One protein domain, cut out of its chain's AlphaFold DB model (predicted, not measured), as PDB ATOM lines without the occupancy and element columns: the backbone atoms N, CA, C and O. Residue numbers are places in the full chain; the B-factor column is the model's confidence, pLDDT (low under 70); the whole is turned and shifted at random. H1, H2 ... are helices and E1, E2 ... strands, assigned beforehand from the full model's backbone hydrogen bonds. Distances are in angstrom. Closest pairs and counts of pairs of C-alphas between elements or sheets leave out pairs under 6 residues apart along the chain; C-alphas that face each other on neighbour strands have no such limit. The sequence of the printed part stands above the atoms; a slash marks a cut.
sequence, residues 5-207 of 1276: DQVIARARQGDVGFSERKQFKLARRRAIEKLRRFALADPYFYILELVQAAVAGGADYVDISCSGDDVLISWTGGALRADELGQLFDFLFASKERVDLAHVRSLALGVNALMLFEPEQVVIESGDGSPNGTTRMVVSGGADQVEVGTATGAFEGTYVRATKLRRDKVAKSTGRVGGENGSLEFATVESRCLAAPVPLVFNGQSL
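What this domain is: This is residues 5 to 207 of the 1276 residues of an uncharacterized protein of Enhygromyxa salina (UniProt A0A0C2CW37). One twisted sheet of seven strands has a layer of helices over one face, with H3, H6 and H8 running along its strands and little H4 near the E5 edge; the other face is bare but for short H1. H2 and H5 pack on H6 from beyond the sheet, H7 sits at the last residues of H6, and the long link of residues 12 to 25 passes round the E5 edge from H1 to H2. The 203 printed residues hold eight named helices and seven named strands, in the order H1 H2 H3 E1 E2 H4 H5 H6 E3 E4 E5 E6 H7 H8 E7. The sheet is mixed, in the order E5 E4 E3 E6 E2 E1 E7, and the class is mixed, helices and strands. The whole is compact, with a radius of gyration of the C-alphas of 15.9 A and spans of 42 by 40 by 37 A.

Where its parts are: The sheet's strands are E5, residues 146 to 150; E4, 134 to 140, 20.0 A long; E3, 121 to 128, 23.7 A; E6, 156 to 163, 22.2 A; E2, 70 to 75; E1, 62 to 67; and E7, 200 to 202, which ends with C-alpha 202 at (-12.526, 8.536, -40.780). The longest helix is H6, residues 102 to 117, 23.7 A, with C-alpha 102 at (-29.383, 16.246, -55.311). H3 is residues 43 to 56, 21.0 A, H2 residues 26 to 38, 19.3 A, and H8 residues 183 to 192, 14.2 A. The short helices are H1, residues 5 to 11, with C-alpha 5 at (-10.937, 22.325, -36.130); H4, 82 to 86; H5, 88 to 93; and H7, 167 to 174.

How they stand to each other: E3, E4 and E5 form a meander, each strand the antiparallel neighbour of the one before, and with E6 a Greek key, the first of four strands being the antiparallel neighbour of the fourth. N 138 and O 147 of E4 and E5 are 2.9 A apart, N 124 and O 137 of E3 and E4 2.8 A, and N 123 and O 161 of E3 and E6 2.8 A. E6 and E2 are antiparallel, with N 160 and O 73 at 2.8 A, and so is the hairpin of E1 and E2, with N 65 and O 72 at 2.8 A. E7 is parallel to E1, with N 64 and O 201 at 2.8 A. E6, H7 H8 and E7 make a split strand-helix-strand unit, two strands running the same way with E2 and E1 between them, and its crossover is right-handed. H6, the hub, is on the sheet at a height of 10.8 A. H3, on the same face, touches H6 at Ala 53 and His 103, C-alphas 4.2 A apart, at a shallow tilt of 22 degrees, opposite ways. H8, also on that face, touches H3 at a steep tilt of 51 degrees, with the C-alphas of Tyr 44 and Glu 185 6.2 A apart. H4 is on the same face too, at a height of 7.8 A. H1 is on the opposite face, slantwise to the strands, at 46 degrees to E6 on the local plane; the C-alphas of Val 7 and Tyr 159 are 7.5 A apart. H2 touches H6 with residues 32 to 37 alone, about perpendicular at 81 degrees, the closest C-alphas being those of Arg 36 and Ala 113, 5.6 A apart. H5 touches H6 at Phe 91 and Arg 105, C-alphas 5.1 A apart, and H7 touches H6 at Arg 167 and Phe 117, C-alphas 6.0 A apart. Every O i to N i+4 pair is within hydrogen-bond range in H1, H4, H7 and H8, against 8 of 9 in H2, 8 of 10 in H3, 10 of 12 in H6 and 0 of 2 in H5, where 3 of 3 O i to N i+3 pairs are.

The domain as a whole: The C-alphas of Pro 131 and Gly 175, the two farthest apart, are 46.1 A apart. The printed part has no cut, and the link from H1 to H2 is long, with 14 residues. The mean pLDDT of the printed part is 79.1; 42 residues are under 70, among them residues 5 to 30 and 141 to 146.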
ATOM      1  N   ASP A   5     -10.997  22.174 -37.579       61.94
ATOM      2  CA  ASP A   5     -10.937  22.325 -36.130       61.94
ATOM      3  C   ASP A   5     -11.945  23.362 -35.616       61.94
ATOM      4  O   ASP A   5     -12.493  23.180 -34.536       61.94
ATOM      5  N   GLN A   6     -12.250  24.412 -36.389       59.50
ATOM      6  CA  GLN A   6     -13.284  25.398 -36.053       59.50
ATOM      7  C   GLN A   6     -14.693  24.793 -36.136       59.50
ATOM      8  O   GLN A   6     -15.532  25.070 -35.279       59.50
ATOM      9  N   VAL A   7     -14.931  23.921 -37.121       55.53
ATOM     10  CA  VAL A   7     -16.187  23.175 -37.295       55.53
ATOM     11  C   VAL A   7     -16.393  22.182 -36.149       55.53
ATOM     12  O   VAL A   7     -17.434  22.186 -35.489       55.53
ATOM     13  N   ILE A   8     -15.360  21.394 -35.843       56.00
ATOM     14  CA  ILE A   8     -15.348  20.414 -34.751       56.00
ATOM     15  C   ILE A   8     -15.474  21.112 -33.388       56.00
ATOM     16  O   ILE A   8     -16.202  20.636 -32.515       56.00
ATOM     17  N   ALA A   9     -14.798  22.248 -33.186       58.53
ATOM     18  CA  ALA A   9     -14.868  23.008 -31.939       58.53
ATOM     19  C   ALA A   9     -16.266  23.594 -31.699       58.53
ATOM     20  O   ALA A   9     -16.764  23.536 -30.573       58.53
ATOM     21  N   ARG A  10     -16.921  24.102 -32.750       60.16
ATOM     22  CA  ARG A  10     -18.270  24.674 -32.670       60.16
ATOM     23  C   ARG A  10     -19.337  23.610 -32.425       60.16
ATOM     24  O   ARG A  10     -20.219  23.818 -31.598       60.16
ATOM     25  N   ALA A  11     -19.187  22.422 -33.012       54.22
ATOM     26  CA  ALA A  11     -20.054  21.282 -32.716       54.22
ATOM     27  C   ALA A  11     -19.991  20.836 -31.239       54.22
ATOM     28  O   ALA A  11     -20.950  20.238 -30.748       54.22
ATOM     29  N   ARG A  12     -18.889  21.111 -30.518       52.69
ATOM     30  CA  ARG A  12     -18.693  20.749 -29.098       52.69
ATOM     31  C   ARG A  12     -19.296  21.746 -28.097       52.69
ATOM     32  O   ARG A  12     -19.387  21.408 -26.920       52.69
ATOM     33  N   GLN A  13     -19.715  22.937 -28.524       48.69
ATOM     34  CA  GLN A  13     -20.278  23.972 -27.647       48.69
ATOM     35  C   GLN A  13     -21.818  23.918 -27.684       48.69
ATOM     36  O   GLN A  13     -22.446  24.331 -28.656       48.69
ATOM     37  N   GLY A  14     -22.425  23.329 -26.649       37.75
ATOM     38  CA  GLY A  14     -23.879  23.180 -26.513       37.75
ATOM     39  C   GLY A  14     -24.591  24.415 -25.942       37.75
ATOM     40  O   GLY A  14     -24.034  25.109 -25.097       37.75
ATOM     41  N   ASP A  15     -25.830  24.606 -26.410       44.41
ATOM     42  CA  ASP A  15     -26.927  25.488 -25.967       44.41
ATOM     43  C   ASP A  15     -26.722  27.013 -25.874       44.41
ATOM     44  O   ASP A  15     -26.246  27.553 -24.877       44.41
ATOM     45  N   VAL A  16     -27.267  27.729 -26.873       34.34
ATOM     46  CA  VAL A  16     -27.713  29.131 -26.755       34.34
ATOM     47  C   VAL A  16     -29.070  29.289 -27.463       34.34
ATOM     48  O   VAL A  16     -29.281  28.729 -28.536       34.34
ATOM     49  N   GLY A  17     -29.992  30.005 -26.808       37.31
ATOM     50  CA  GLY A  17     -31.441  30.007 -27.045       37.31
ATOM     51  C   GLY A  17     -31.918  30.341 -28.462       37.31
ATOM     52  O   GLY A  17     -31.350  31.176 -29.161       37.31
ATOM     53  N   PHE A  18     -33.015  29.682 -28.838       33.75
ATOM     54  CA  PHE A  18     -33.532  29.580 -30.197       33.75
ATOM     55  C   PHE A  18     -35.061  29.747 -30.196       33.75
ATOM     56  O   PHE A  18     -35.730  29.253 -29.287       33.75
ATOM     57  N   SER A  19     -35.635  30.433 -31.191       35.53
ATOM     58  CA  SER A  19     -37.095  30.494 -31.360       35.53
ATOM     59  C   SER A  19     -37.511  30.659 -32.826       35.53
ATOM     60  O   SER A  19     -37.269  31.720 -33.389       35.53
ATOM     61  N   GLU A  20     -38.186  29.655 -33.403       30.39
ATOM     62  CA  GLU A  20     -39.572  29.739 -33.915       30.39
ATOM     63  C   GLU A  20     -40.106  28.341 -34.331       30.39
ATOM     64  O   GLU A  20     -39.342  27.460 -34.716       30.39
ATOM     65  N   ARG A  21     -41.433  28.126 -34.220       42.50
ATOM     66  CA  ARG A  21     -42.151  26.834 -34.356       42.50
ATOM     67  C   ARG A  21     -42.929  26.702 -35.676       42.50
ATOM     68  O   ARG A  21     -43.689  27.599 -36.027       42.50
ATOM     69  N   LYS A  22     -42.899  25.515 -36.304       38.16
ATOM     70  CA  LYS A  22     -43.879  25.061 -37.323       38.16
ATOM     71  C   LYS A  22     -44.347  23.618 -37.048       38.16
ATOM     72  O   LYS A  22     -43.579  22.805 -36.550       38.16
ATOM     73  N   GLN A  23     -45.614  23.307 -37.354       37.75
ATOM     74  CA  GLN A  23     -46.257  21.991 -37.147       37.75
ATOM     75  C   GLN A  23     -46.638  21.313 -38.480       37.75
ATOM     76  O   GLN A  23     -47.091  21.981 -39.408       37.75
ATOM     77  N   PHE A  24     -46.522  19.977 -38.554       37.22
ATOM     78  CA  PHE A  24     -46.848  19.163 -39.740       37.22
ATOM     79  C   PHE A  24     -48.228  18.470 -39.656       37.22
ATOM     80  O   PHE A  24     -48.615  17.942 -38.615       37.22
ATOM     81  N   LYS A  25     -48.959  18.423 -40.786       43.97
ATOM     82  CA  LYS A  25     -50.280  17.770 -40.945       43.97
ATOM     83  C   LYS A  25     -50.165  16.231 -41.053       43.97
ATOM     84  O   LYS A  25     -49.331  15.698 -41.783       43.97
ATOM     85  N   LEU A  26     -51.055  15.517 -40.357       44.62
ATOM     86  CA  LEU A  26     -51.025  14.085 -39.995       44.62
ATOM     87  C   LEU A  26     -50.706  13.055 -41.115       44.62
ATOM     88  O   LEU A  26     -50.032  12.061 -40.842       44.62
ATOM     89  N   ALA A  27     -51.159  13.259 -42.359       55.47
ATOM     90  CA  ALA A  27     -50.951  12.301 -43.464       55.47
ATOM     91  C   ALA A  27     -49.482  12.221 -43.922       55.47
ATOM     92  O   ALA A  27     -48.964  11.146 -44.226       55.47
ATOM     93  N   ARG A  28     -48.783  13.359 -43.884       64.31
ATOM     94  CA  ARG A  28     -47.368  13.491 -44.246       64.31
ATOM     95  C   ARG A  28     -46.450  12.774 -43.254       64.31
ATOM     96  O   ARG A  28     -45.485  12.133 -43.659       64.31
ATOM     97  N   ARG A  29     -46.797  12.818 -41.964       67.00
ATOM     98  CA  ARG A  29     -46.055  12.137 -40.889       67.00
ATOM     99  C   ARG A  29     -45.991  10.628 -41.126       67.00
ATOM    100  O   ARG A  29     -44.915  10.045 -41.095       67.00
ATOM    101  N   ARG A  30     -47.127  10.020 -41.491       69.19
ATOM    102  CA  ARG A  30     -47.198   8.587 -41.828       69.19
ATOM    103  C   ARG A  30     -46.354   8.222 -43.056       69.19
ATOM    104  O   ARG A  30     -45.789   7.133 -43.091       69.19
ATOM    105  N   ALA A  31     -46.255   9.103 -44.056       71.50
ATOM    106  CA  ALA A  31     -45.428   8.870 -45.241       71.50
ATOM    107  C   ALA A  31     -43.923   8.907 -44.916       71.50
ATOM    108  O   ALA A  31     -43.191   8.008 -45.324       71.50
ATOM    109  N   ILE A  32     -43.474   9.886 -44.120       76.25
ATOM    110  CA  ILE A  32     -42.077   9.990 -43.665       76.25
ATOM    111  C   ILE A  32     -41.708   8.808 -42.752       76.25
ATOM    112  O   ILE A  32     -40.642   8.222 -42.925       76.25
ATOM    113  N   GLU A  33     -42.596   8.393 -41.841       73.00
ATOM    114  CA  GLU A  33     -42.402   7.201 -40.996       73.00
ATOM    115  C   GLU A  33     -42.276   5.909 -41.821       73.00
ATOM    116  O   GLU A  33     -41.438   5.058 -41.514       73.00
ATOM    117  N   LYS A  34     -43.081   5.753 -42.883       75.81
ATOM    118  CA  LYS A  34     -42.960   4.615 -43.808       75.81
ATOM    119  C   LYS A  34     -41.634   4.650 -44.560       75.81
ATOM    120  O   LYS A  34     -40.938   3.640 -44.571       75.81
ATOM    121  N   LEU A  35     -41.258   5.803 -45.119       73.69
ATOM    122  CA  LEU A  35     -39.956   5.969 -45.766       73.69
ATOM    123  C   LEU A  35     -38.822   5.653 -44.785       73.69
ATOM    124  O   LEU A  35     -37.928   4.907 -45.135       73.69
ATOM    125  N   ARG A  36     -38.893   6.087 -43.523       79.88
ATOM    126  CA  ARG A  36     -37.872   5.790 -42.499       79.88
ATOM    127  C   ARG A  36     -37.637   4.289 -42.279       79.88
ATOM    128  O   ARG A  36     -36.507   3.887 -42.037       79.88
ATOM    129  N   ARG A  37     -38.683   3.456 -42.358       71.94
ATOM    130  CA  ARG A  37     -38.577   1.995 -42.163       71.94
ATOM    131  C   ARG A  37     -38.079   1.235 -43.395       71.94
ATOM    132  O   ARG A  37     -37.592   0.122 -43.231       71.94
ATOM    133  N   PHE A  38     -38.210   1.812 -44.590       70.56
ATOM    134  CA  PHE A  38     -37.929   1.138 -45.866       70.56
ATOM    135  C   PHE A  38     -36.988   1.929 -46.797       70.56
ATOM    136  O   PHE A  38     -36.874   1.585 -47.968       70.56
ATOM    137  N   ALA A  39     -36.340   2.997 -46.313       67.75
ATOM    138  CA  ALA A  39     -35.573   3.926 -47.151       67.75
ATOM    139  C   ALA A  39     -34.302   3.313 -47.740       67.75
ATOM    140  O   ALA A  39     -33.933   3.664 -48.853       67.75
ATOM    141  N   LEU A  40     -33.613   2.447 -46.992       84.31
ATOM    142  CA  LEU A  40     -32.317   1.892 -47.380       84.31
ATOM    143  C   LEU A  40     -32.291   0.383 -47.129       84.31
ATOM    144  O   LEU A  40     -32.788  -0.082 -46.101       84.31
ATOM    145  N   ALA A  41     -31.677  -0.368 -48.044       84.75
ATOM    146  CA  ALA A  41     -31.499  -1.816 -47.920       84.75
ATOM    147  C   ALA A  41     -30.650  -2.216 -46.700       84.75
ATOM    148  O   ALA A  41     -30.881  -3.262 -46.097       84.75
ATOM    149  N   ASP A  42     -29.689  -1.370 -46.322       86.38
ATOM    150  CA  ASP A  42     -28.946  -1.470 -45.068       86.38
ATOM    151  C   ASP A  42     -29.088  -0.149 -44.293       86.38
ATOM    152  O   ASP A  42     -28.756   0.908 -44.839       86.38
ATOM    153  N   PRO A  43     -29.542  -0.172 -43.026       86.81
ATOM    154  CA  PRO A  43     -29.595   1.012 -42.176       86.81
ATOM    155  C   PRO A  43     -28.292   1.808 -42.107       86.81
ATOM    156  O   PRO A  43     -28.355   3.032 -42.058       86.81
ATOM    157  N   TYR A  44     -27.124   1.155 -42.141       89.81
ATOM    158  CA  TYR A  44     -25.819   1.825 -42.095       89.81
ATOM    159  C   TYR A  44     -25.505   2.613 -43.374       89.81
ATOM    160  O   TYR A  44     -24.623   3.467 -43.351       89.81
ATOM    161  N   PHE A  45     -26.253   2.427 -44.471       91.81
ATOM    162  CA  PHE A  45     -26.092   3.227 -45.693       91.81
ATOM    163  C   PHE A  45     -26.498   4.695 -45.522       91.81
ATOM    164  O   PHE A  45     -26.238   5.489 -46.426       91.81
ATOM    165  N   TYR A  46     -27.053   5.096 -44.368       92.56
ATOM    166  CA  TYR A  46     -27.259   6.513 -44.055       92.56
ATOM    167  C   TYR A  46     -25.965   7.314 -44.271       92.56
ATOM    168  O   TYR A  46     -26.004   8.417 -44.813       92.56
ATOM    169  N   ILE A  47     -24.809   6.727 -43.926       93.69
ATOM    170  CA  ILE A  47     -23.512   7.387 -44.057       93.69
ATOM    171  C   ILE A  47     -23.119   7.617 -45.516       93.69
ATOM    172  O   ILE A  47     -22.527   8.640 -45.845       93.69
ATOM    173  N   LEU A  48     -23.514   6.708 -46.408       94.75
ATOM    174  CA  LEU A  48     -23.267   6.823 -47.842       94.75
ATOM    175  C   LEU A  48     -24.106   7.934 -48.468       94.75
ATOM    176  O   LEU A  48     -23.631   8.624 -49.365       94.75
ATOM    177  N   GLU A  49     -25.349   8.120 -48.023       94.25
ATOM    178  CA  GLU A  49     -26.183   9.238 -48.480       94.25
ATOM    179  C   GLU A  49     -25.663  10.582 -47.947       94.25
ATOM    180  O   GLU A  49     -25.675  11.565 -48.682       94.25
ATOM    181  N   LEU A  50     -25.100  10.625 -46.733       94.69
ATOM    182  CA  LEU A  50     -24.443  11.831 -46.206       94.69
ATOM    183  C   LEU A  50     -23.139  12.167 -46.955       94.69
ATOM    184  O   LEU A  50     -22.907  13.330 -47.276       94.69
ATOM    185  N   VAL A  51     -22.328  11.166 -47.316       94.12
ATOM    186  CA  VAL A  51     -21.149  11.367 -48.180       94.12
ATOM    187  C   VAL A  51     -21.564  11.876 -49.562       94.12
ATOM    188  O   VAL A  51     -20.965  12.816 -50.077       94.12
ATOM    189  N   GLN A  52     -22.615  11.311 -50.159       93.56
ATOM    190  CA  GLN A  52     -23.121  11.788 -51.450       93.56
ATOM    191  C   GLN A  52     -23.695  13.198 -51.365       93.56
ATOM    192  O   GLN A  52     -23.494  13.972 -52.293       93.56
ATOM    193  N   ALA A  53     -24.360  13.556 -50.263       93.75
ATOM    194  CA  ALA A  53     -24.817  14.921 -50.027       93.75
ATOM    195  C   ALA A  53     -23.642  15.907 -50.016       93.75
ATOM    196  O   ALA A  53     -23.708  16.942 -50.676       93.75
ATOM    197  N   ALA A  54     -22.548  15.550 -49.335       92.69
ATOM    198  CA  ALA A  54     -21.326  16.345 -49.314       92.69
ATOM    199  C   ALA A  54     -20.715  16.483 -50.720       92.69
ATOM    200  O   ALA A  54     -20.472  17.593 -51.188       92.69
ATOM    201  N   VAL A  55     -20.524  15.371 -51.439       91.69
ATOM    202  CA  VAL A  55     -19.939  15.383 -52.791       91.69
ATOM    203  C   VAL A  55     -20.808  16.161 -53.783       91.69
ATOM    204  O   VAL A  55     -20.289  17.003 -54.514       91.69
ATOM    205  N   ALA A  56     -22.124  15.933 -53.790       90.06
ATOM    206  CA  ALA A  56     -23.067  16.657 -54.642       90.06
ATOM    207  C   ALA A  56     -23.142  18.151 -54.288       90.06
ATOM    208  O   ALA A  56     -23.385  18.977 -55.165       90.06
ATOM    209  N   GLY A  57     -22.906  18.502 -53.019       88.12
ATOM    210  CA  GLY A  57     -22.765  19.882 -52.550       88.12
ATOM    211  C   GLY A  57     -21.443  20.543 -52.955       88.12
ATOM    212  O   GLY A  57     -21.255  21.727 -52.701       88.12
ATOM    213  N   GLY A  58     -20.528  19.813 -53.599       88.94
ATOM    214  CA  GLY A  58     -19.221  20.330 -53.999       88.94
ATOM    215  C   GLY A  58     -18.208  20.345 -52.859       88.94
ATOM    216  O   GLY A  58     -17.398  21.266 -52.783       88.94
ATOM    217  N   ALA A  59     -18.265  19.351 -51.966       90.25
ATOM    218  CA  ALA A  59     -17.333  19.248 -50.858       90.25
ATOM    219  C   ALA A  59     -15.869  19.208 -51.318       90.25
ATOM    220  O   ALA A  59     -15.510  18.625 -52.339       90.25
ATOM    221  N   ASP A  60     -15.010  19.789 -50.498       86.94
ATOM    222  CA  ASP A  60     -13.569  19.814 -50.691       86.94
ATOM    223  C   ASP A  60     -12.883  18.565 -50.103       86.94
ATOM    224  O   ASP A  60     -11.874  18.086 -50.633       86.94
ATOM    225  N   TYR A  61     -13.442  18.059 -49.004       90.00
ATOM    226  CA  TYR A  61     -13.171  16.786 -48.334       90.00
ATOM    227  C   TYR A  61     -14.281  16.543 -47.302       90.00
ATOM    228  O   TYR A  61     -14.981  17.490 -46.928       90.00
ATOM    229  N   VAL A  62     -14.439  15.304 -46.830       92.75
ATOM    230  CA  VAL A  62     -15.377  14.995 -45.737       92.75
ATOM    231  C   VAL A  62     -14.664  14.272 -44.593       92.75
ATOM    232  O   VAL A  62     -13.877  13.348 -44.813       92.75
ATOM    233  N   ASP A  63     -14.940  14.727 -43.374       93.69
ATOM    234  CA  ASP A  63     -14.469  14.156 -42.117       93.69
ATOM    235  C   ASP A  63     -15.624  13.460 -41.398       93.69
ATOM    236  O   ASP A  63     -16.696  14.036 -41.198       93.69
ATOM    237  N   ILE A  64     -15.396  12.207 -41.026       94.69
ATOM    238  CA  ILE A  64     -16.339  11.332 -40.347       94.69
ATOM    239  C   ILE A  64     -15.704  10.917 -39.025       94.69
ATOM    240  O   ILE A  64     -14.637  10.311 -38.997       94.69
ATOM    241  N   SER A  65     -16.377  11.206 -37.921       92.31
ATOM    242  CA  SER A  65     -15.936  10.851 -36.577       92.31
ATOM    243  C   SER A  65     -17.045  10.103 -35.843       92.31
ATOM    244  O   SER A  65     -18.130  10.640 -35.623       92.31
ATOM    245  N   CYS A  66     -16.757   8.876 -35.427       90.50
ATOM    246  CA  CYS A  66     -17.633   8.036 -34.615       90.50
ATOM    247  C   CYS A  66     -16.987   7.840 -33.240       90.50
ATOM    248  O   CYS A  66     -15.883   7.302 -33.146       90.50
ATOM    249  N   SER A  67     -17.658   8.276 -32.172       85.69
ATOM    250  CA  SER A  67     -17.141   8.155 -30.803       85.69
ATOM    251  C   SER A  67     -18.260   7.783 -29.839       85.69
ATOM    252  O   SER A  67     -19.178   8.570 -29.612       85.69
ATOM    253  N   GLY A  68     -18.191   6.571 -29.282       83.44
ATOM    254  CA  GLY A  68     -19.267   6.022 -28.462       83.44
ATOM    255  C   GLY A  68     -20.567   5.955 -29.262       83.44
ATOM    256  O   GLY A  68     -20.601   5.455 -30.389       83.44
ATOM    257  N   ASP A  69     -21.633   6.527 -28.710       86.38
ATOM    258  CA  ASP A  69     -22.936   6.603 -29.372       86.38
ATOM    259  C   ASP A  69     -23.123   7.874 -30.219       86.38
ATOM    260  O   ASP A  69     -24.230   8.141 -30.671       86.38
ATOM    261  N   ASP A  70     -22.067   8.647 -30.481       90.00
ATOM    262  CA  ASP A  70     -22.133   9.852 -31.313       90.00
ATOM    263  C   ASP A  70     -21.548   9.604 -32.713       90.00
ATOM    264  O   ASP A  70     -20.567   8.873 -32.893       90.00
ATOM    265  N   VAL A  71     -22.139  10.259 -33.715       93.12
ATOM    266  CA  VAL A  71     -21.620  10.334 -35.088       93.12
ATOM    267  C   VAL A  71     -21.592  11.792 -35.522       93.12
ATOM    268  O   VAL A  71     -22.598  12.497 -35.433       93.12
ATOM    269  N   LEU A  72     -20.440  12.235 -36.012       94.00
ATOM    270  CA  LEU A  72     -20.232  13.544 -36.614       94.00
ATOM    271  C   LEU A  72     -19.738  13.352 -38.044       94.00
ATOM    272  O   LEU A  72     -18.736  12.681 -38.268       94.00
ATOM    273  N   ILE A  73     -20.418  13.978 -38.996       94.94
ATOM    274  CA  ILE A  73     -19.945  14.108 -40.373       94.94
ATOM    275  C   ILE A  73     -19.849  15.589 -40.683       94.94
ATOM    276  O   ILE A  73     -20.806  16.322 -40.448       94.94
ATOM    277  N   SER A  74     -18.713  16.036 -41.201       93.44
ATOM    278  CA  SER A  74     -18.496  17.431 -41.565       93.44
ATOM    279  C   SER A  74     -17.748  17.561 -42.884       93.44
ATOM    280  O   SER A  74     -16.939  16.706 -43.239       93.44
ATOM    281  N   TRP A  75     -18.037  18.617 -43.634       93.06
ATOM    282  CA  TRP A  75     -17.346  18.938 -44.877       93.06
ATOM    283  C   TRP A  75     -17.299  20.442 -45.106       93.06
ATOM    284  O   TRP A  75     -18.072  21.217 -44.540       93.06
ATOM    285  N   THR A  76     -16.368  20.846 -45.960       86.00
ATOM    286  CA  THR A  76     -16.206  22.226 -46.429       86.00
ATOM    287  C   THR A  76     -16.686  22.323 -47.873       86.00
ATOM    288  O   THR A  76     -16.450  21.397 -48.645       86.00
ATOM    289  N   GLY A  77     -17.378  23.409 -48.229       72.94
ATOM    290  CA  GLY A  77     -18.025  23.588 -49.539       72.94
ATOM    291  C   GLY A  77     -19.530  23.276 -49.533       72.94
ATOM    292  O   GLY A  77     -19.986  22.421 -48.776       72.94
ATOM    293  N   GLY A  78     -20.296  24.001 -50.359       72.12
ATOM    294  CA  GLY A  78     -21.747  23.826 -50.521       72.12
ATOM    295  C   GLY A  78     -22.575  24.207 -49.293       72.12
ATOM    296  O   GLY A  78     -22.879  23.351 -48.464       72.12
ATOM    297  N   ALA A  79     -22.957  25.483 -49.179       78.94
ATOM    298  CA  ALA A  79     -23.817  25.966 -48.098       78.94
ATOM    299  C   ALA A  79     -25.303  25.725 -48.412       78.94
ATOM    300  O   ALA A  79     -25.779  26.086 -49.490       78.94
ATOM    301  N   LEU A  80     -26.029  25.156 -47.450       86.44
ATOM    302  CA  LEU A  80     -27.477  24.970 -47.503       86.44
ATOM    303  C   LEU A  80     -28.178  26.251 -47.072       86.44
ATOM    304  O   LEU A  80     -27.805  26.891 -46.084       86.44
ATOM    305  N   ARG A  81     -29.240  26.602 -47.785       83.62
ATOM    306  CA  ARG A  81     -30.056  27.769 -47.464       83.62
ATOM    307  C   ARG A  81     -30.986  27.488 -46.286       83.62
ATOM    308  O   ARG A  81     -31.312  26.344 -45.956       83.62
ATOM    309  N   ALA A  82     -31.454  28.562 -45.654       81.00
ATOM    310  CA  ALA A  82     -32.316  28.464 -44.481       81.00
ATOM    311  C   ALA A  82     -33.664  27.782 -44.773       81.00
ATOM    312  O   ALA A  82     -34.186  27.038 -43.943       81.00
ATOM    313  N   ASP A  83     -34.218  28.012 -45.961       81.75
ATOM    314  CA  ASP A  83     -35.441  27.376 -46.450       81.75
ATOM    315  C   ASP A  83     -35.234  25.894 -46.786       81.75
ATOM    316  O   ASP A  83     -36.099  25.079 -46.461       81.75
ATOM    317  N   GLU A  84     -34.079  25.534 -47.352       86.25
ATOM    318  CA  GLU A  84     -33.707  24.145 -47.652       86.25
ATOM    319  C   GLU A  84     -33.612  23.298 -46.375       86.25
ATOM    320  O   GLU A  84     -34.181  22.207 -46.315       86.25
ATOM    321  N   LEU A  85     -32.979  23.822 -45.319       85.06
ATOM    322  CA  LEU A  85     -32.951  23.175 -44.002       85.06
ATOM    323  C   LEU A  85     -34.328  23.199 -43.321       85.06
ATOM    324  O   LEU A  85     -34.784  22.178 -42.811       85.06
ATOM    325  N   GLY A  86     -35.041  24.328 -43.376       81.44
ATOM    326  CA  GLY A  86     -36.402  24.474 -42.840       81.44
ATOM    327  C   GLY A  86     -37.408  23.464 -43.392       81.44
ATOM    328  O   GLY A  86     -38.373  23.112 -42.713       81.44
ATOM    329  N   GLN A  87     -37.174  22.989 -44.615       84.06
ATOM    330  CA  GLN A  87     -38.028  22.049 -45.332       84.06
ATOM    331  C   GLN A  87     -37.294  20.748 -45.679       84.06
ATOM    332  O   GLN A  87     -37.713  20.047 -46.593       84.06
ATOM    333  N   LEU A  88     -36.232  20.380 -44.954       86.94
ATOM    334  CA  LEU A  88     -35.339  19.276 -45.331       86.94
ATOM    335  C   LEU A  88     -36.090  17.990 -45.730       86.94
ATOM    336  O   LEU A  88     -35.828  17.406 -46.777       86.94
ATOM    337  N   PHE A  89     -37.089  17.571 -44.947       86.25
ATOM    338  CA  PHE A  89     -37.856  16.354 -45.237       86.25
ATOM    339  C   PHE A  89     -38.875  16.486 -46.384       86.25
ATOM    340  O   PHE A  89     -39.368  15.463 -46.854       86.25
ATOM    341  N   ASP A  90     -39.203  17.695 -46.858       83.56
ATOM    342  CA  ASP A  90     -39.967  17.879 -48.106       83.56
ATOM    343  C   ASP A  90     -39.160  17.429 -49.325       83.56
ATOM    344  O   ASP A  90     -39.717  16.877 -50.275       83.56
ATOM    345  N   PHE A  91     -37.832  17.560 -49.268       85.38
ATOM    346  CA  PHE A  91     -36.951  17.139 -50.355       85.38
ATOM    347  C   PHE A  91     -36.884  15.616 -50.534       85.38
ATOM    348  O   PHE A  91     -36.438  15.161 -51.585       85.38
ATOM    349  N   LEU A  92     -37.419  14.821 -49.593       83.50
ATOM    350  CA  LEU A  92     -37.670  13.386 -49.804       83.50
ATOM    351  C   LEU A  92     -38.662  13.128 -50.951       83.50
ATOM    352  O   LEU A  92     -38.625  12.063 -51.562       83.50
ATOM    353  N   PHE A  93     -39.533  14.098 -51.245       80.19
ATOM    354  CA  PHE A  93     -40.539  14.035 -52.308       80.19
ATOM    355  C   PHE A  93     -40.162  14.881 -53.534       80.19
ATOM    356  O   PHE A  93     -40.914  14.916 -54.509       80.19
ATOM    357  N   ALA A  94     -39.012  15.562 -53.510       77.94
ATOM    358  CA  ALA A  94     -38.540  16.337 -54.650       77.94
ATOM    359  C   ALA A  94     -38.213  15.415 -55.835       77.94
ATOM    360  O   ALA A  94     -37.644  14.333 -55.662       77.94
ATOM    361  N   SER A  95     -38.546  15.863 -57.053       72.50
ATOM    362  CA  SER A  95     -38.300  15.094 -58.280       72.50
ATOM    363  C   SER A  95     -36.842  14.637 -58.369       72.50
ATOM    364  O   SER A  95     -35.916  15.436 -58.192       72.50
ATOM    365  N   LYS A  96     -36.639  13.351 -58.691       72.69
ATOM    366  CA  LYS A  96     -35.310  12.754 -58.902       72.69
ATOM    367  C   LYS A  96     -34.531  13.435 -60.040       72.69
ATOM    368  O   LYS A  96     -33.305  13.438 -60.016       72.69
ATOM    369  N   GLU A  97     -35.240  14.100 -60.955       65.88
ATOM    370  CA  GLU A  97     -34.692  14.770 -62.140       65.88
ATOM    371  C   GLU A  97     -33.990  16.106 -61.834       65.88
ATOM    372  O   GLU A  97     -33.156  16.556 -62.626       65.88
ATOM    373  N   ARG A  98     -34.277  16.727 -60.680       74.00
ATOM    374  CA  ARG A  98     -33.613  17.958 -60.224       74.00
ATOM    375  C   ARG A  98     -32.249  17.652 -59.613       74.00
ATOM    376  O   ARG A  98     -32.145  17.316 -58.432       74.00
ATOM    377  N   VAL A  99     -31.211  17.736 -60.444       73.94
ATOM    378  CA  VAL A  99     -29.806  17.509 -60.053       73.94
ATOM    379  C   VAL A  99     -29.302  18.611 -59.121       73.94
ATOM    380  O   VAL A  99     -28.537  18.340 -58.204       73.94
ATOM    381  N   ASP A 100     -29.790  19.837 -59.297       77.62
ATOM    382  CA  ASP A 100     -29.470  20.981 -58.441       77.62
ATOM    383  C   ASP A 100     -29.882  20.760 -56.975       77.62
ATOM    384  O   ASP A 100     -29.217  21.242 -56.065       77.62
ATOM    385  N   LEU A 101     -30.917  19.946 -56.735       85.94
ATOM    386  CA  LEU A 101     -31.368  19.550 -55.396       85.94
ATOM    387  C   LEU A 101     -30.792  18.216 -54.905       85.94
ATOM    388  O   LEU A 101     -31.191  17.740 -53.838       85.94
ATOM    389  N   ALA A 102     -29.890  17.574 -55.657       85.19
ATOM    390  CA  ALA A 102     -29.383  16.246 -55.311       85.19
ATOM    391  C   ALA A 102     -28.729  16.221 -53.920       85.19
ATOM    392  O   ALA A 102     -28.995  15.311 -53.137       85.19
ATOM    393  N   HIS A 103     -27.963  17.262 -53.586       89.75
ATOM    394  CA  HIS A 103     -27.284  17.403 -52.300       89.75
ATOM    395  C   HIS A 103     -28.261  17.496 -51.110       89.75
ATOM    396  O   HIS A 103     -28.125  16.737 -50.149       89.75
ATOM    397  N   VAL A 104     -29.307  18.332 -51.196       91.00
ATOM    398  CA  VAL A 104     -30.345  18.460 -50.147       91.00
ATOM    399  C   VAL A 104     -31.170  17.179 -50.017       91.00
ATOM    400  O   VAL A 104     -31.482  16.738 -48.912       91.00
ATOM    401  N   ARG A 105     -31.501  16.536 -51.144       90.56
ATOM    402  CA  ARG A 105     -32.263  15.281 -51.161       90.56
ATOM    403  C   ARG A 105     -31.487  14.135 -50.512       90.56
ATOM    404  O   ARG A 105     -32.052  13.421 -49.684       90.56
ATOM    405  N   SER A 106     -30.211  13.961 -50.858       91.25
ATOM    406  CA  SER A 106     -29.351  12.950 -50.227       91.25
ATOM    407  C   SER A 106     -29.133  13.239 -48.740       91.25
ATOM    408  O   SER A 106     -29.177  12.308 -47.937       91.25
ATOM    409  N   LEU A 107     -29.032  14.512 -48.337       92.69
ATOM    410  CA  LEU A 107     -29.000  14.884 -46.920       92.69
ATOM    411  C   LEU A 107     -30.293  14.480 -46.201       92.69
ATOM    412  O   LEU A 107     -30.238  13.852 -45.146       92.69
ATOM    413  N   ALA A 108     -31.456  14.789 -46.778       90.56
ATOM    414  CA  ALA A 108     -32.753  14.439 -46.205       90.56
ATOM    415  C   ALA A 108     -32.927  12.921 -46.044       90.56
ATOM    416  O   ALA A 108     -33.425  12.460 -45.015       90.56
ATOM    417  N   LEU A 109     -32.490  12.140 -47.038       90.12
ATOM    418  CA  LEU A 109     -32.499  10.676 -46.999       90.12
ATOM    419  C   LEU A 109     -31.553  10.126 -45.933       90.12
ATOM    420  O   LEU A 109     -31.976   9.300 -45.125       90.12
ATOM    421  N   GLY A 110     -30.309  10.612 -45.898       91.56
ATOM    422  CA  GLY A 110     -29.312  10.216 -44.905       91.56
ATOM    423  C   GLY A 110     -29.779  10.515 -43.482       91.56
ATOM    424  O   GLY A 110     -29.766   9.631 -42.630       91.56
ATOM    425  N   VAL A 111     -30.295  11.721 -43.231       91.38
ATOM    426  CA  VAL A 111     -30.836  12.112 -41.919       91.38
ATOM    427  C   VAL A 111     -32.090  11.308 -41.572       91.38
ATOM    428  O   VAL A 111     -32.210  10.825 -40.449       91.38
ATOM    429  N   ASN A 112     -33.020  11.100 -42.509       89.56
ATOM    430  CA  ASN A 112     -34.219  10.309 -42.226       89.56
ATOM    431  C   ASN A 112     -33.881   8.842 -41.916       89.56
ATOM    432  O   ASN A 112     -34.481   8.272 -41.009       89.56
ATOM    433  N   ALA A 113     -32.916   8.243 -42.618       89.12
ATOM    434  CA  ALA A 113     -32.431   6.896 -42.326       89.12
ATOM    435  C   ALA A 113     -31.706   6.828 -40.970       89.12
ATOM    436  O   ALA A 113     -31.938   5.901 -40.195       89.12
ATOM    437  N   LEU A 114     -30.909   7.847 -40.635       90.06
ATOM    438  CA  LEU A 114     -30.232   7.979 -39.342       90.06
ATOM    439  C   LEU A 114     -31.220   7.990 -38.162       90.06
ATOM    440  O   LEU A 114     -30.934   7.420 -37.111       90.06
ATOM    441  N   MET A 115     -32.428   8.536 -38.343       88.44
ATOM    442  CA  MET A 115     -33.480   8.508 -37.316       88.44
ATOM    443  C   MET A 115     -33.961   7.092 -36.949       88.44
ATOM    444  O   MET A 115     -34.606   6.925 -35.912       88.44
ATOM    445  N   LEU A 116     -33.663   6.055 -37.747       88.06
ATOM    446  CA  LEU A 116     -33.961   4.659 -37.391       88.06
ATOM    447  C   LEU A 116     -33.195   4.206 -36.136       88.06
ATOM    448  O   LEU A 116     -33.706   3.383 -35.368       88.06
ATOM    449  N   PHE A 117     -32.018   4.791 -35.904       88.12
ATOM    450  CA  PHE A 117     -31.179   4.570 -34.727       88.12
ATOM    451  C   PHE A 117     -31.682   5.319 -33.481       88.12
ATOM    452  O   PHE A 117     -31.021   5.264 -32.454       88.12
ATOM    453  N   GLU A 118     -32.833   6.004 -33.551       88.19
ATOM    454  CA  GLU A 118     -33.413   6.786 -32.444       88.19
ATOM    455  C   GLU A 118     -32.385   7.673 -31.715       88.19
ATOM    456  O   GLU A 118     -32.244   7.553 -30.495       88.19
ATOM    457  N   PRO A 119     -31.647   8.543 -32.432       89.75
ATOM    458  CA  PRO A 119     -30.738   9.468 -31.773       89.75
ATOM    459  C   PRO A 119     -31.527  10.381 -30.828       89.75
ATOM    460  O   PRO A 119     -32.674  10.746 -31.109       89.75
ATOM    461  N   GLU A 120     -30.904  10.780 -29.721       87.62
ATOM    462  CA  GLU A 120     -31.485  11.776 -28.814       87.62
ATOM    463  C   GLU A 120     -31.667  13.111 -29.541       87.62
ATOM    464  O   GLU A 120     -32.694  13.778 -29.395       87.62
ATOM    465  N   GLN A 121     -30.688  13.474 -30.367       88.88
ATOM    466  CA  GLN A 121     -30.691  14.705 -31.138       88.88
ATOM    467  C   GLN A 121     -29.900  14.532 -32.437       88.88
ATOM    468  O   GLN A 121     -28.865  13.865 -32.461       88.88
ATOM    469  N   VAL A 122     -30.365  15.178 -33.509       90.62
ATOM    470  CA  VAL A 122     -29.582  15.434 -34.725       90.62
ATOM    471  C   VAL A 122     -29.470  16.942 -34.925       90.62
ATOM    472  O   VAL A 122     -30.480  17.638 -35.009       90.62
ATOM    473  N   VAL A 123     -28.244  17.449 -35.000       90.44
ATOM    474  CA  VAL A 123     -27.925  18.855 -35.259       90.44
ATOM    475  C   VAL A 123     -27.304  18.968 -36.641       90.44
ATOM    476  O   VAL A 123     -26.315  18.297 -36.930       90.44
ATOM    477  N   ILE A 124     -27.868  19.837 -37.471       91.38
ATOM    478  CA  ILE A 124     -27.340  20.183 -38.786       91.38
ATOM    479  C   ILE A 124     -27.033  21.674 -38.772       91.38
ATOM    480  O   ILE A 124     -27.917  22.477 -38.487       91.38
ATOM    481  N   GLU A 125     -25.801  22.058 -39.072       90.31
ATOM    482  CA  GLU A 125     -25.428  23.465 -39.239       90.31
ATOM    483  C   GLU A 125     -24.705  23.618 -40.572       90.31
ATOM    484  O   GLU A 125     -23.845  22.804 -40.910       90.31
ATOM    485  N   SER A 126     -25.088  24.631 -41.344       90.19
ATOM    486  CA  SER A 126     -24.528  24.910 -42.663       90.19
ATOM    487  C   SER A 126     -24.363  26.410 -42.853       90.19
ATOM    488  O   SER A 126     -25.231  27.186 -42.444       90.19
ATOM    489  N   GLY A 127     -23.248  26.828 -43.445       86.62
ATOM    490  CA  GLY A 127     -22.963  28.238 -43.662       86.62
ATOM    491  C   GLY A 127     -21.946  28.497 -44.764       86.62
ATOM    492  O   GLY A 127     -21.124  27.649 -45.110       86.62
ATOM    493  N   ASP A 128     -22.022  29.702 -45.321       81.62
ATOM    494  CA  ASP A 128     -21.184  30.199 -46.417       81.62
ATOM    495  C   ASP A 128     -19.947  30.988 -45.942       81.62
ATOM    496  O   ASP A 128     -19.260  31.620 -46.741       81.62
ATOM    497  N   GLY A 129     -19.667  30.984 -44.636       77.38
ATOM    498  CA  GLY A 129     -18.589  31.754 -44.016       77.38
ATOM    499  C   GLY A 129     -18.953  33.203 -43.684       77.38
ATOM    500  O   GLY A 129     -18.129  33.914 -43.107       77.38
ATOM    501  N   SER A 130     -20.171  33.665 -43.991       77.94
ATOM    502  CA  SER A 130     -20.619  35.012 -43.633       77.94
ATOM    503  C   SER A 130     -21.243  35.073 -42.222       77.94
ATOM    504  O   SER A 130     -21.845  34.098 -41.761       77.94
ATOM    505  N   PRO A 131     -21.156  36.218 -41.505       67.81
ATOM    506  CA  PRO A 131     -21.688  36.365 -40.141       67.81
ATOM    507  C   PRO A 131     -23.197  36.123 -39.998       67.81
ATOM    508  O   PRO A 131     -23.641  35.750 -38.917       67.81
ATOM    509  N   ASN A 132     -23.964  36.327 -41.077       68.81
ATOM    510  CA  ASN A 132     -25.419  36.148 -41.116       68.81
ATOM    511  C   ASN A 132     -25.856  34.950 -41.983       68.81
ATOM    512  O   ASN A 132     -27.052  34.697 -42.095       68.81
ATOM    513  N   GLY A 133     -24.921  34.233 -42.615       71.31
ATOM    514  CA  GLY A 133     -25.214  33.162 -43.576       71.31
ATOM    515  C   GLY A 133     -25.161  31.754 -42.993       71.31
ATOM    516  O   GLY A 133     -25.139  30.792 -43.750       71.31
ATOM    517  N   THR A 134     -25.120  31.611 -41.662       82.44
ATOM    518  CA  THR A 134     -25.099  30.298 -40.997       82.44
ATOM    519  C   THR A 134     -26.477  29.927 -40.453       82.44
ATOM    520  O   THR A 134     -27.008  30.582 -39.550       82.44
ATOM    521  N   THR A 135     -27.028  28.831 -40.963       84.06
ATOM    522  CA  THR A 135     -28.307  28.266 -40.519       84.06
ATOM    523  C   THR A 135     -28.066  27.005 -39.701       84.06
ATOM    524  O   THR A 135     -27.251  26.162 -40.074       84.06
ATOM    525  N   ARG A 136     -28.827  26.844 -38.616       86.81
ATOM    526  CA  ARG A 136     -28.869  25.628 -37.806       86.81
ATOM    527  C   ARG A 136     -30.267  25.021 -37.804       86.81
ATOM    528  O   ARG A 136     -31.266  25.731 -37.720       86.81
ATOM    529  N   MET A 137     -30.313  23.698 -37.855       87.00
ATOM    530  CA  MET A 137     -31.497  22.870 -37.686       87.00
ATOM    531  C   MET A 137     -31.240  21.839 -36.588       87.00
ATOM    532  O   MET A 137     -30.196  21.187 -36.562       87.00
ATOM    533  N   VAL A 138     -32.207  21.675 -35.689       86.12
ATOM    534  CA  VAL A 138     -32.179  20.672 -34.622       86.12
ATOM    535  C   VAL A 138     -33.406  19.773 -34.744       86.12
ATOM    536  O   VAL A 138     -34.534  20.250 -34.861       86.12
ATOM    537  N   VAL A 139     -33.172  18.461 -34.717       84.12
ATOM    538  CA  VAL A 139     -34.204  17.419 -34.714       84.12
ATOM    539  C   VAL A 139     -34.092  16.634 -33.412       84.12
ATOM    540  O   VAL A 139     -33.094  15.951 -33.190       84.12
ATOM    541  N   SER A 140     -35.109  16.719 -32.554       79.75
ATOM    542  CA  SER A 140     -35.138  16.010 -31.265       79.75
ATOM    543  C   SER A 140     -35.801  14.634 -31.398       79.75
ATOM    544  O   SER A 140     -36.889  14.505 -31.972       79.75
ATOM    545  N   GLY A 141     -35.168  13.598 -30.844       62.28
ATOM    546  CA  GLY A 141     -35.675  12.227 -30.848       62.28
ATOM    547  C   GLY A 141     -37.011  12.102 -30.109       62.28
ATOM    548  O   GLY A 141     -37.116  12.432 -28.932       62.28
ATOM    549  N   GLY A 142     -38.052  11.624 -30.801       57.25
ATOM    550  CA  GLY A 142     -39.360  11.290 -30.213       57.25
ATOM    551  C   GLY A 142     -40.485  12.317 -30.398       57.25
ATOM    552  O   GLY A 142     -41.644  11.950 -30.227       57.25
ATOM    553  N   ALA A 143     -40.192  13.561 -30.797       51.22
ATOM    554  CA  ALA A 143     -41.217  14.608 -30.934       51.22
ATOM    555  C   ALA A 143     -41.576  14.993 -32.386       51.22
ATOM    556  O   ALA A 143     -42.518  15.759 -32.569       51.22
ATOM    557  N   ASP A 144     -40.856  14.508 -33.413       53.91
ATOM    558  CA  ASP A 144     -40.958  14.994 -34.814       53.91
ATOM    559  C   ASP A 144     -40.968  16.546 -34.909       53.91
ATOM    560  O   ASP A 144     -41.502  17.135 -35.853       53.91
ATOM    561  N   GLN A 145     -40.391  17.229 -33.912       59.44
ATOM    562  CA  GLN A 145     -40.249  18.680 -33.871       59.44
ATOM    563  C   GLN A 145     -38.930  19.050 -34.539       59.44
ATOM    564  O   GLN A 145     -37.870  18.535 -34.179       59.44
ATOM    565  N   VAL A 146     -39.029  19.925 -35.537       68.19
ATOM    566  CA  VAL A 146     -37.897  20.514 -36.245       68.19
ATOM    567  C   VAL A 146     -37.815  21.972 -35.832       68.19
ATOM    568  O   VAL A 146     -38.773  22.724 -36.020       68.19
ATOM    569  N   GLU A 147     -36.672  22.365 -35.285       71.44
ATOM    570  CA  GLU A 147     -36.373  23.756 -34.955       71.44
ATOM    571  C   GLU A 147     -35.321  24.271 -35.942       71.44
ATOM    572  O   GLU A 147     -34.238  23.694 -36.039       71.44
ATOM    573  N   VAL A 148     -35.636  25.342 -36.688       73.62
ATOM    574  CA  VAL A 148     -34.708  26.009 -37.627       73.62
ATOM    575  C   VAL A 148     -34.561  27.492 -37.293       73.62
ATOM    576  O   VAL A 148     -35.518  28.132 -36.870       73.62
ATOM    577  N   GLY A 149     -33.358  28.032 -37.478       73.81
ATOM    578  CA  GLY A 149     -32.982  29.376 -37.042       73.81
ATOM    579  C   GLY A 149     -31.500  29.669 -37.283       73.81
ATOM    580  O   GLY A 149     -30.766  28.859 -37.852       73.81
ATOM    581  N   THR A 150     -31.066  30.863 -36.890       67.62
ATOM    582  CA  THR A 150     -29.723  31.393 -37.173       67.62
ATOM    583  C   THR A 150     -28.736  31.044 -36.064       67.62
ATOM    584  O   THR A 150     -29.006  31.315 -34.894       67.62
ATOM    585  N   ALA A 151     -27.583  30.475 -36.423       66.69
ATOM    586  CA  ALA A 151     -26.519  30.178 -35.464       66.69
ATOM    587  C   ALA A 151     -25.674  31.425 -35.156       66.69
ATOM    588  O   ALA A 151     -25.484  32.291 -36.010       66.69
ATOM    589  N   THR A 152     -25.114  31.511 -33.949       61.03
ATOM    590  CA  THR A 152     -24.279  32.647 -33.539       61.03
ATOM    591  C   THR A 152     -22.863  32.532 -34.121       61.03
ATOM    592  O   THR A 152     -22.069  31.713 -33.665       61.03
ATOM    593  N   GLY A 153     -22.526  33.380 -35.101       66.50
ATOM    594  CA  GLY A 153     -21.177  33.529 -35.669       66.50
ATOM    595  C   GLY A 153     -21.011  32.936 -37.073       66.50
ATOM    596  O   GLY A 153     -21.735  32.022 -37.457       66.50
ATOM    597  N   ALA A 154     -20.008  33.406 -37.818       71.44
ATOM    598  CA  ALA A 154     -19.687  32.920 -39.162       71.44
ATOM    599  C   ALA A 154     -19.167  31.469 -39.152       71.44
ATOM    600  O   ALA A 154     -18.298  31.127 -38.348       71.44
ATOM    601  N   PHE A 155     -19.702  30.626 -40.032       81.06
ATOM    602  CA  PHE A 155     -19.307  29.231 -40.232       81.06
ATOM    603  C   PHE A 155     -19.269  28.927 -41.733       81.06
ATOM    604  O   PHE A 155     -20.192  29.308 -42.447       81.06
ATOM    605  N   GLU A 156     -18.209  28.272 -42.206       83.06
ATOM    606  CA  GLU A 156     -18.014  27.892 -43.611       83.06
ATOM    607  C   GLU A 156     -17.999  26.360 -43.720       83.06
ATOM    608  O   GLU A 156     -17.088  25.711 -43.202       83.06
ATOM    609  N   GLY A 157     -19.009  25.782 -44.374       88.44
ATOM    610  CA  GLY A 157     -19.164  24.335 -44.550       88.44
ATOM    611  C   GLY A 157     -20.503  23.809 -44.042       88.44
ATOM    612  O   GLY A 157     -21.452  24.568 -43.860       88.44
ATOM    613  N   THR A 158     -20.579  22.498 -43.818       91.69
ATOM    614  CA  THR A 158     -21.746  21.826 -43.232       91.69
ATOM    615  C   THR A 158     -21.295  20.730 -42.273       91.69
ATOM    616  O   THR A 158     -20.335  20.013 -42.558       91.69
ATOM    617  N   TYR A 159     -21.992  20.565 -41.148       92.25
ATOM    618  CA  TYR A 159     -21.865  19.366 -40.322       92.25
ATOM    619  C   TYR A 159     -23.222  18.785 -39.928       92.25
ATOM    620  O   TYR A 159     -24.204  19.504 -39.749       92.25
ATOM    621  N   VAL A 160     -23.244  17.466 -39.754       93.56
ATOM    622  CA  VAL A 160     -24.349  16.675 -39.217       93.56
ATOM    623  C   VAL A 160     -23.827  15.937 -37.992       93.56
ATOM    624  O   VAL A 160     -22.937  15.094 -38.105       93.56
ATOM    625  N   ARG A 161     -24.368  16.255 -36.815       93.50
ATOM    626  CA  ARG A 161     -24.033  15.595 -35.551       93.50
ATOM    627  C   ARG A 161     -25.258  14.882 -35.008       93.50
ATOM    628  O   ARG A 161     -26.245  15.537 -34.698       93.50
ATOM    629  N   ALA A 162     -25.176  13.572 -34.841       92.50
ATOM    630  CA  ALA A 162     -26.177  12.791 -34.130       92.50
ATOM    631  C   ALA A 162     -25.601  12.274 -32.813       92.50
ATOM    632  O   ALA A 162     -24.466  11.795 -32.784       92.50
ATOM    633  N   THR A 163     -26.375  12.390 -31.735       91.69
ATOM    634  CA  THR A 163     -25.955  11.992 -30.388       91.69
ATOM    635  C   THR A 163     -26.786  10.834 -29.852       91.69
ATOM    636  O   THR A 163     -27.983  10.723 -30.142       91.69
ATOM    637  N   LYS A 164     -26.153   9.976 -29.047       88.75
ATOM    638  CA  LYS A 164     -26.783   8.804 -28.408       88.75
ATOM    639  C   LYS A 164     -27.534   7.875 -29.383       88.75
ATOM    640  O   LYS A 164     -28.683   7.504 -29.138       88.75
ATOM    641  N   LEU A 165     -26.909   7.491 -30.497       88.25
ATOM    642  CA  LEU A 165     -27.440   6.499 -31.435       88.25
ATOM    643  C   LEU A 165     -27.633   5.135 -30.755       88.25
ATOM    644  O   LEU A 165     -26.685   4.509 -30.285       88.25
ATOM    645  N   ARG A 166     -28.845   4.587 -30.827       87.31
ATOM    646  CA  ARG A 166     -29.176   3.246 -30.327       87.31
ATOM    647  C   ARG A 166     -28.824   2.156 -31.338       87.31
ATOM    648  O   ARG A 166     -29.697   1.550 -31.970       87.31
ATOM    649  N   ARG A 167     -27.528   1.880 -31.504       85.62
ATOM    650  CA  ARG A 167     -27.031   0.834 -32.425       85.62
ATOM    651  C   ARG A 167     -27.496  -0.575 -32.044       85.62
ATOM    652  O   ARG A 167     -27.710  -1.407 -32.926       85.62
ATOM    653  N   ASP A 168     -27.744  -0.828 -30.758       82.06
ATOM    654  CA  ASP A 168     -28.274  -2.099 -30.245       82.06
ATOM    655  C   ASP A 168     -29.652  -2.448 -30.835       82.06
ATOM    656  O   ASP A 168     -29.953  -3.612 -31.107       82.06
ATOM    657  N   LYS A 169     -30.490  -1.434 -31.073       82.25
ATOM    658  CA  LYS A 169     -31.827  -1.598 -31.644       82.25
ATOM    659  C   LYS A 169     -31.757  -2.081 -33.092       82.25
ATOM    660  O   LYS A 169     -32.465  -3.018 -33.459       82.25
ATOM    661  N   VAL A 170     -30.889  -1.471 -33.896       80.94
ATOM    662  CA  VAL A 170     -30.689  -1.850 -35.302       80.94
ATOM    663  C   VAL A 170     -29.978  -3.200 -35.413       80.94
ATOM    664  O   VAL A 170     -30.304  -4.001 -36.292       80.94
ATOM    665  N   ALA A 171     -29.073  -3.512 -34.482       79.81
ATOM    666  CA  ALA A 171     -28.437  -4.825 -34.399       79.81
ATOM    667  C   ALA A 171     -29.459  -5.951 -34.164       79.81
ATOM    668  O   ALA A 171     -29.374  -6.993 -34.810       79.81
ATOM    669  N   LYS A 172     -30.478  -5.726 -33.321       73.00
ATOM    670  CA  LYS A 172     -31.575  -6.690 -33.100       73.00
ATOM    671  C   LYS A 172     -32.425  -6.934 -34.350       73.00
ATOM    672  O   LYS A 172     -32.915  -8.044 -34.523       73.00
ATOM    673  N   SER A 173     -32.608  -5.930 -35.211       70.31
ATOM    674  CA  SER A 173     -33.416  -6.060 -36.434       70.31
ATOM    675  C   SER A 173     -32.638  -6.547 -37.659       70.31
ATOM    676  O   SER A 173     -33.245  -7.106 -38.562       70.31
ATOM    677  N   THR A 174     -31.320  -6.327 -37.719       73.12
ATOM    678  CA  THR A 174     -30.483  -6.647 -38.899       73.12
ATOM    679  C   THR A 174     -29.472  -7.771 -38.667       73.12
ATOM    680  O   THR A 174     -28.862  -8.250 -39.619       73.12
ATOM    681  N   GLY A 175     -29.246  -8.176 -37.413       73.12
ATOM    682  CA  GLY A 175     -28.211  -9.145 -37.041       73.12
ATOM    683  C   GLY A 175     -26.775  -8.607 -37.125       73.12
ATOM    684  O   GLY A 175     -25.836  -9.365 -36.889       73.12
ATOM    685  N   ARG A 176     -26.573  -7.321 -37.451       70.94
ATOM    686  CA  ARG A 176     -25.252  -6.686 -37.593       70.94
ATOM    687  C   ARG A 176     -24.930  -5.812 -36.379       70.94
ATOM    688  O   ARG A 176     -25.637  -4.845 -36.103       70.94
ATOM    689  N   VAL A 177     -23.853  -6.134 -35.663       70.75
ATOM    690  CA  VAL A 177     -23.419  -5.399 -34.461       70.75
ATOM    691  C   VAL A 177     -22.363  -4.357 -34.837       70.75
ATOM    692  O   VAL A 177     -21.268  -4.714 -35.269       70.75
ATOM    693  N   GLY A 178     -22.693  -3.075 -34.679       67.94
ATOM    694  CA  GLY A 178     -21.739  -1.969 -34.816       67.94
ATOM    695  C   GLY A 178     -20.958  -1.754 -33.520       67.94
ATOM    696  O   GLY A 178     -21.532  -1.867 -32.438       67.94
ATOM    697  N   GLY A 179     -19.657  -1.476 -33.615       70.69
ATOM    698  CA  GLY A 179     -18.813  -1.148 -32.459       70.69
ATOM    699  C   GLY A 179     -18.851   0.337 -32.074       70.69
ATOM    700  O   GLY A 179     -19.223   1.181 -32.886       70.69
ATOM    701  N   GLU A 180     -18.382   0.663 -30.865       67.81
ATOM    702  CA  GLU A 180     -18.350   2.029 -30.288       67.81
ATOM    703  C   GLU A 180     -17.501   3.043 -31.086       67.81
ATOM    704  O   GLU A 180     -17.664   4.248 -30.936       67.81
ATOM    705  N   ASN A 181     -16.620   2.566 -31.971       78.50
ATOM    706  CA  ASN A 181     -15.813   3.406 -32.869       78.50
ATOM    707  C   ASN A 181     -16.377   3.473 -34.304       78.50
ATOM    708  O   ASN A 181     -15.684   3.923 -35.216       78.50
ATOM    709  N   GLY A 182     -17.607   2.991 -34.528       81.50
ATOM    710  CA  GLY A 182     -18.272   3.003 -35.835       81.50
ATOM    711  C   GLY A 182     -17.714   1.985 -36.835       81.50
ATOM    712  O   GLY A 182     -17.476   2.320 -37.990       81.50
ATOM    713  N   SER A 183     -17.453   0.744 -36.411       84.88
ATOM    714  CA  SER A 183     -16.810  -0.281 -37.258       84.88
ATOM    715  C   SER A 183     -17.609  -0.659 -38.512       84.88
ATOM    716  O   SER A 183     -17.016  -0.975 -39.542       84.88
ATOM    717  N   LEU A 184     -18.943  -0.629 -38.444       88.38
ATOM    718  CA  LEU A 184     -19.803  -0.919 -39.593       88.38
ATOM    719  C   LEU A 184     -19.935   0.293 -40.510       88.38
ATOM    720  O   LEU A 184     -19.913   0.129 -41.725       88.38
ATOM    721  N   GLU A 185     -19.997   1.502 -39.955       91.19
ATOM    722  CA  GLU A 185     -19.893   2.745 -40.713       91.19
ATOM    723  C   GLU A 185     -18.567   2.794 -41.487       91.19
ATOM    724  O   GLU A 185     -18.572   3.050 -42.690       91.19
ATOM    725  N   PHE A 186     -17.453   2.443 -40.836       90.88
ATOM    726  CA  PHE A 186     -16.132   2.345 -41.456       90.88
ATOM    727  C   PHE A 186     -16.126   1.343 -42.612       90.88
ATOM    728  O   PHE A 186     -15.822   1.723 -43.737       90.88
ATOM    729  N   ALA A 187     -16.529   0.088 -42.372       89.06
ATOM    730  CA  ALA A 187     -16.561  -0.946 -43.411       89.06
ATOM    731  C   ALA A 187     -17.482  -0.565 -44.590       89.06
ATOM    732  O   ALA A 187     -17.215  -0.894 -45.749       89.06
ATOM    733  N   THR A 188     -18.571   0.153 -44.304       91.19
ATOM    734  CA  THR A 188     -19.508   0.654 -45.316       91.19
ATOM    735  C   THR A 188     -18.848   1.705 -46.207       91.19
ATOM    736  O   THR A 188     -18.891   1.583 -47.432       91.19
ATOM    737  N   VAL A 189     -18.196   2.706 -45.610       91.44
ATOM    738  CA  VAL A 189     -17.492   3.764 -46.351       91.44
ATOM    739  C   VAL A 189     -16.276   3.195 -47.088       91.44
ATOM    740  O   VAL A 189     -16.091   3.476 -48.268       91.44
ATOM    741  N   GLU A 190     -15.490   2.335 -46.440       91.50
ATOM    742  CA  GLU A 190     -14.311   1.691 -47.026       91.50
ATOM    743  C   GLU A 190     -14.673   0.892 -48.289       91.50
ATOM    744  O   GLU A 190     -14.037   1.031 -49.333       91.50
ATOM    745  N   SER A 191     -15.738   0.089 -48.228       89.19
ATOM    746  CA  SER A 191     -16.130  -0.768 -49.351       89.19
ATOM    747  C   SER A 191     -16.826  -0.025 -50.494       89.19
ATOM    748  O   SER A 191     -16.703  -0.444 -51.646       89.19
ATOM    749  N   ARG A 192     -17.576   1.052 -50.215       91.56
ATOM    750  CA  ARG A 192     -18.409   1.732 -51.226       91.56
ATOM    751  C   ARG A 192     -17.837   3.049 -51.742       91.56
ATOM    752  O   ARG A 192     -18.220   3.463 -52.831       91.56
ATOM    753  N   CYS A 193     -16.927   3.699 -51.021       90.50
ATOM    754  CA  CYS A 193     -16.425   5.031 -51.370       90.50
ATOM    755  C   CYS A 193     -14.992   5.034 -51.925       90.50
ATOM    756  O   CYS A 193     -14.360   6.085 -51.959       90.50
ATOM    757  N   LEU A 194     -14.485   3.889 -52.401       83.62
ATOM    758  CA  LEU A 194     -13.129   3.755 -52.958       83.62
ATOM    759  C   LEU A 194     -12.816   4.766 -54.078       83.62
ATOM    760  O   LEU A 194     -11.669   5.153 -54.272       83.62
ATOM    761  N   ALA A 195     -13.839   5.177 -54.824       84.44
ATOM    762  CA  ALA A 195     -13.748   6.121 -55.933       84.44
ATOM    763  C   ALA A 195     -14.369   7.489 -55.601       84.44
ATOM    764  O   ALA A 195     -14.784   8.216 -56.507       84.44
ATOM    765  N   ALA A 196     -14.480   7.835 -54.314       87.62
ATOM    766  CA  ALA A 196     -14.969   9.144 -53.912       87.62
ATOM    767  C   ALA A 196     -14.071  10.247 -54.508       87.62
ATOM    768  O   ALA A 196     -12.846  10.168 -54.397       87.62
ATOM    769  N   PRO A 197     -14.649  11.297 -55.119       87.94
ATOM    770  CA  PRO A 197     -13.871  12.329 -55.802       87.94
ATOM    771  C   PRO A 197     -13.102  13.253 -54.846       87.94
ATOM    772  O   PRO A 197     -12.257  14.041 -55.280       87.94
ATOM    773  N   VAL A 198     -13.403  13.158 -53.550       90.19
ATOM    774  CA  VAL A 198     -12.883  14.000 -52.474       90.19
ATOM    775  C   VAL A 198     -12.252  13.118 -51.393       90.19
ATOM    776  O   VAL A 198     -12.721  11.996 -51.188       90.19
ATOM    777  N   PRO A 199     -11.226  13.600 -50.671       90.56
ATOM    778  CA  PRO A 199     -10.648  12.862 -49.556       90.56
ATOM    779  C   PRO A 199     -11.695  12.550 -48.484       90.56
ATOM    780  O   PRO A 199     -12.466  13.428 -48.085       90.56
ATOM    781  N   LEU A 200     -11.681  11.308 -47.998       92.12
ATOM    782  CA  LEU A 200     -12.493  10.851 -46.873       92.12
ATOM    783  C   LEU A 200     -11.585  10.551 -45.684       92.12
ATOM    784  O   LEU A 200     -10.676   9.717 -45.773       92.12
ATOM    785  N   VAL A 201     -11.834  11.247 -44.580       92.50
ATOM    786  CA  VAL A 201     -11.148  11.055 -43.301       92.50
ATOM    787  C   VAL A 201     -12.128  10.387 -42.349       92.50
ATOM    788  O   VAL A 201     -13.250  10.853 -42.191       92.50
ATOM    789  N   PHE A 202     -11.722   9.277 -41.742       92.12
ATOM    790  CA  PHE A 202     -12.526   8.536 -40.780       92.12
ATOM    791  C   PHE A 202     -11.749   8.407 -39.469       92.12
ATOM    792  O   PHE A 202     -10.634   7.885 -39.454       92.12
ATOM    793  N   ASN A 203     -12.309   8.905 -38.366       90.31
ATOM    794  CA  ASN A 203     -11.677   8.950 -37.042       90.31
ATOM    795  C   ASN A 203     -10.240   9.515 -37.078       90.31
ATOM    796  O   ASN A 203      -9.329   8.991 -36.432       90.31
ATOM    797  N   GLY A 204     -10.024  10.574 -37.865       84.38
ATOM    798  CA  GLY A 204      -8.722  11.231 -38.031       84.38
ATOM    799  C   GLY A 204      -7.733  10.516 -38.961       84.38
ATOM    800  O   GLY A 204      -6.610  10.994 -39.127       84.38
ATOM    801  N   GLN A 205      -8.117   9.400 -39.591       87.75
ATOM    802  CA  GLN A 205      -7.294   8.673 -40.559       87.75
ATOM    803  C   GLN A 205      -7.865   8.802 -41.973       87.75
ATOM    804  O   GLN A 205      -9.051   8.592 -42.202       87.75
ATOM    805  N   SER A 206      -7.020   9.144 -42.946       89.12
ATOM    806  CA  SER A 206      -7.424   9.169 -44.354       89.12
ATOM    807  C   SER A 206      -7.609   7.740 -44.879       89.12
ATOM    808  O   SER A 206      -6.691   6.930 -44.765       89.12
ATOM    809  N   LEU A 207      -8.775   7.446 -45.465       86.06
ATOM    810  CA  LEU A 207      -9.106   6.108 -45.979       86.06
ATOM    811  C   LEU A 207      -8.400   5.787 -47.304       86.06
ATOM    812  O   LEU A 207      -7.927   4.673 -47.503       86.06
TER     813      LEU A 207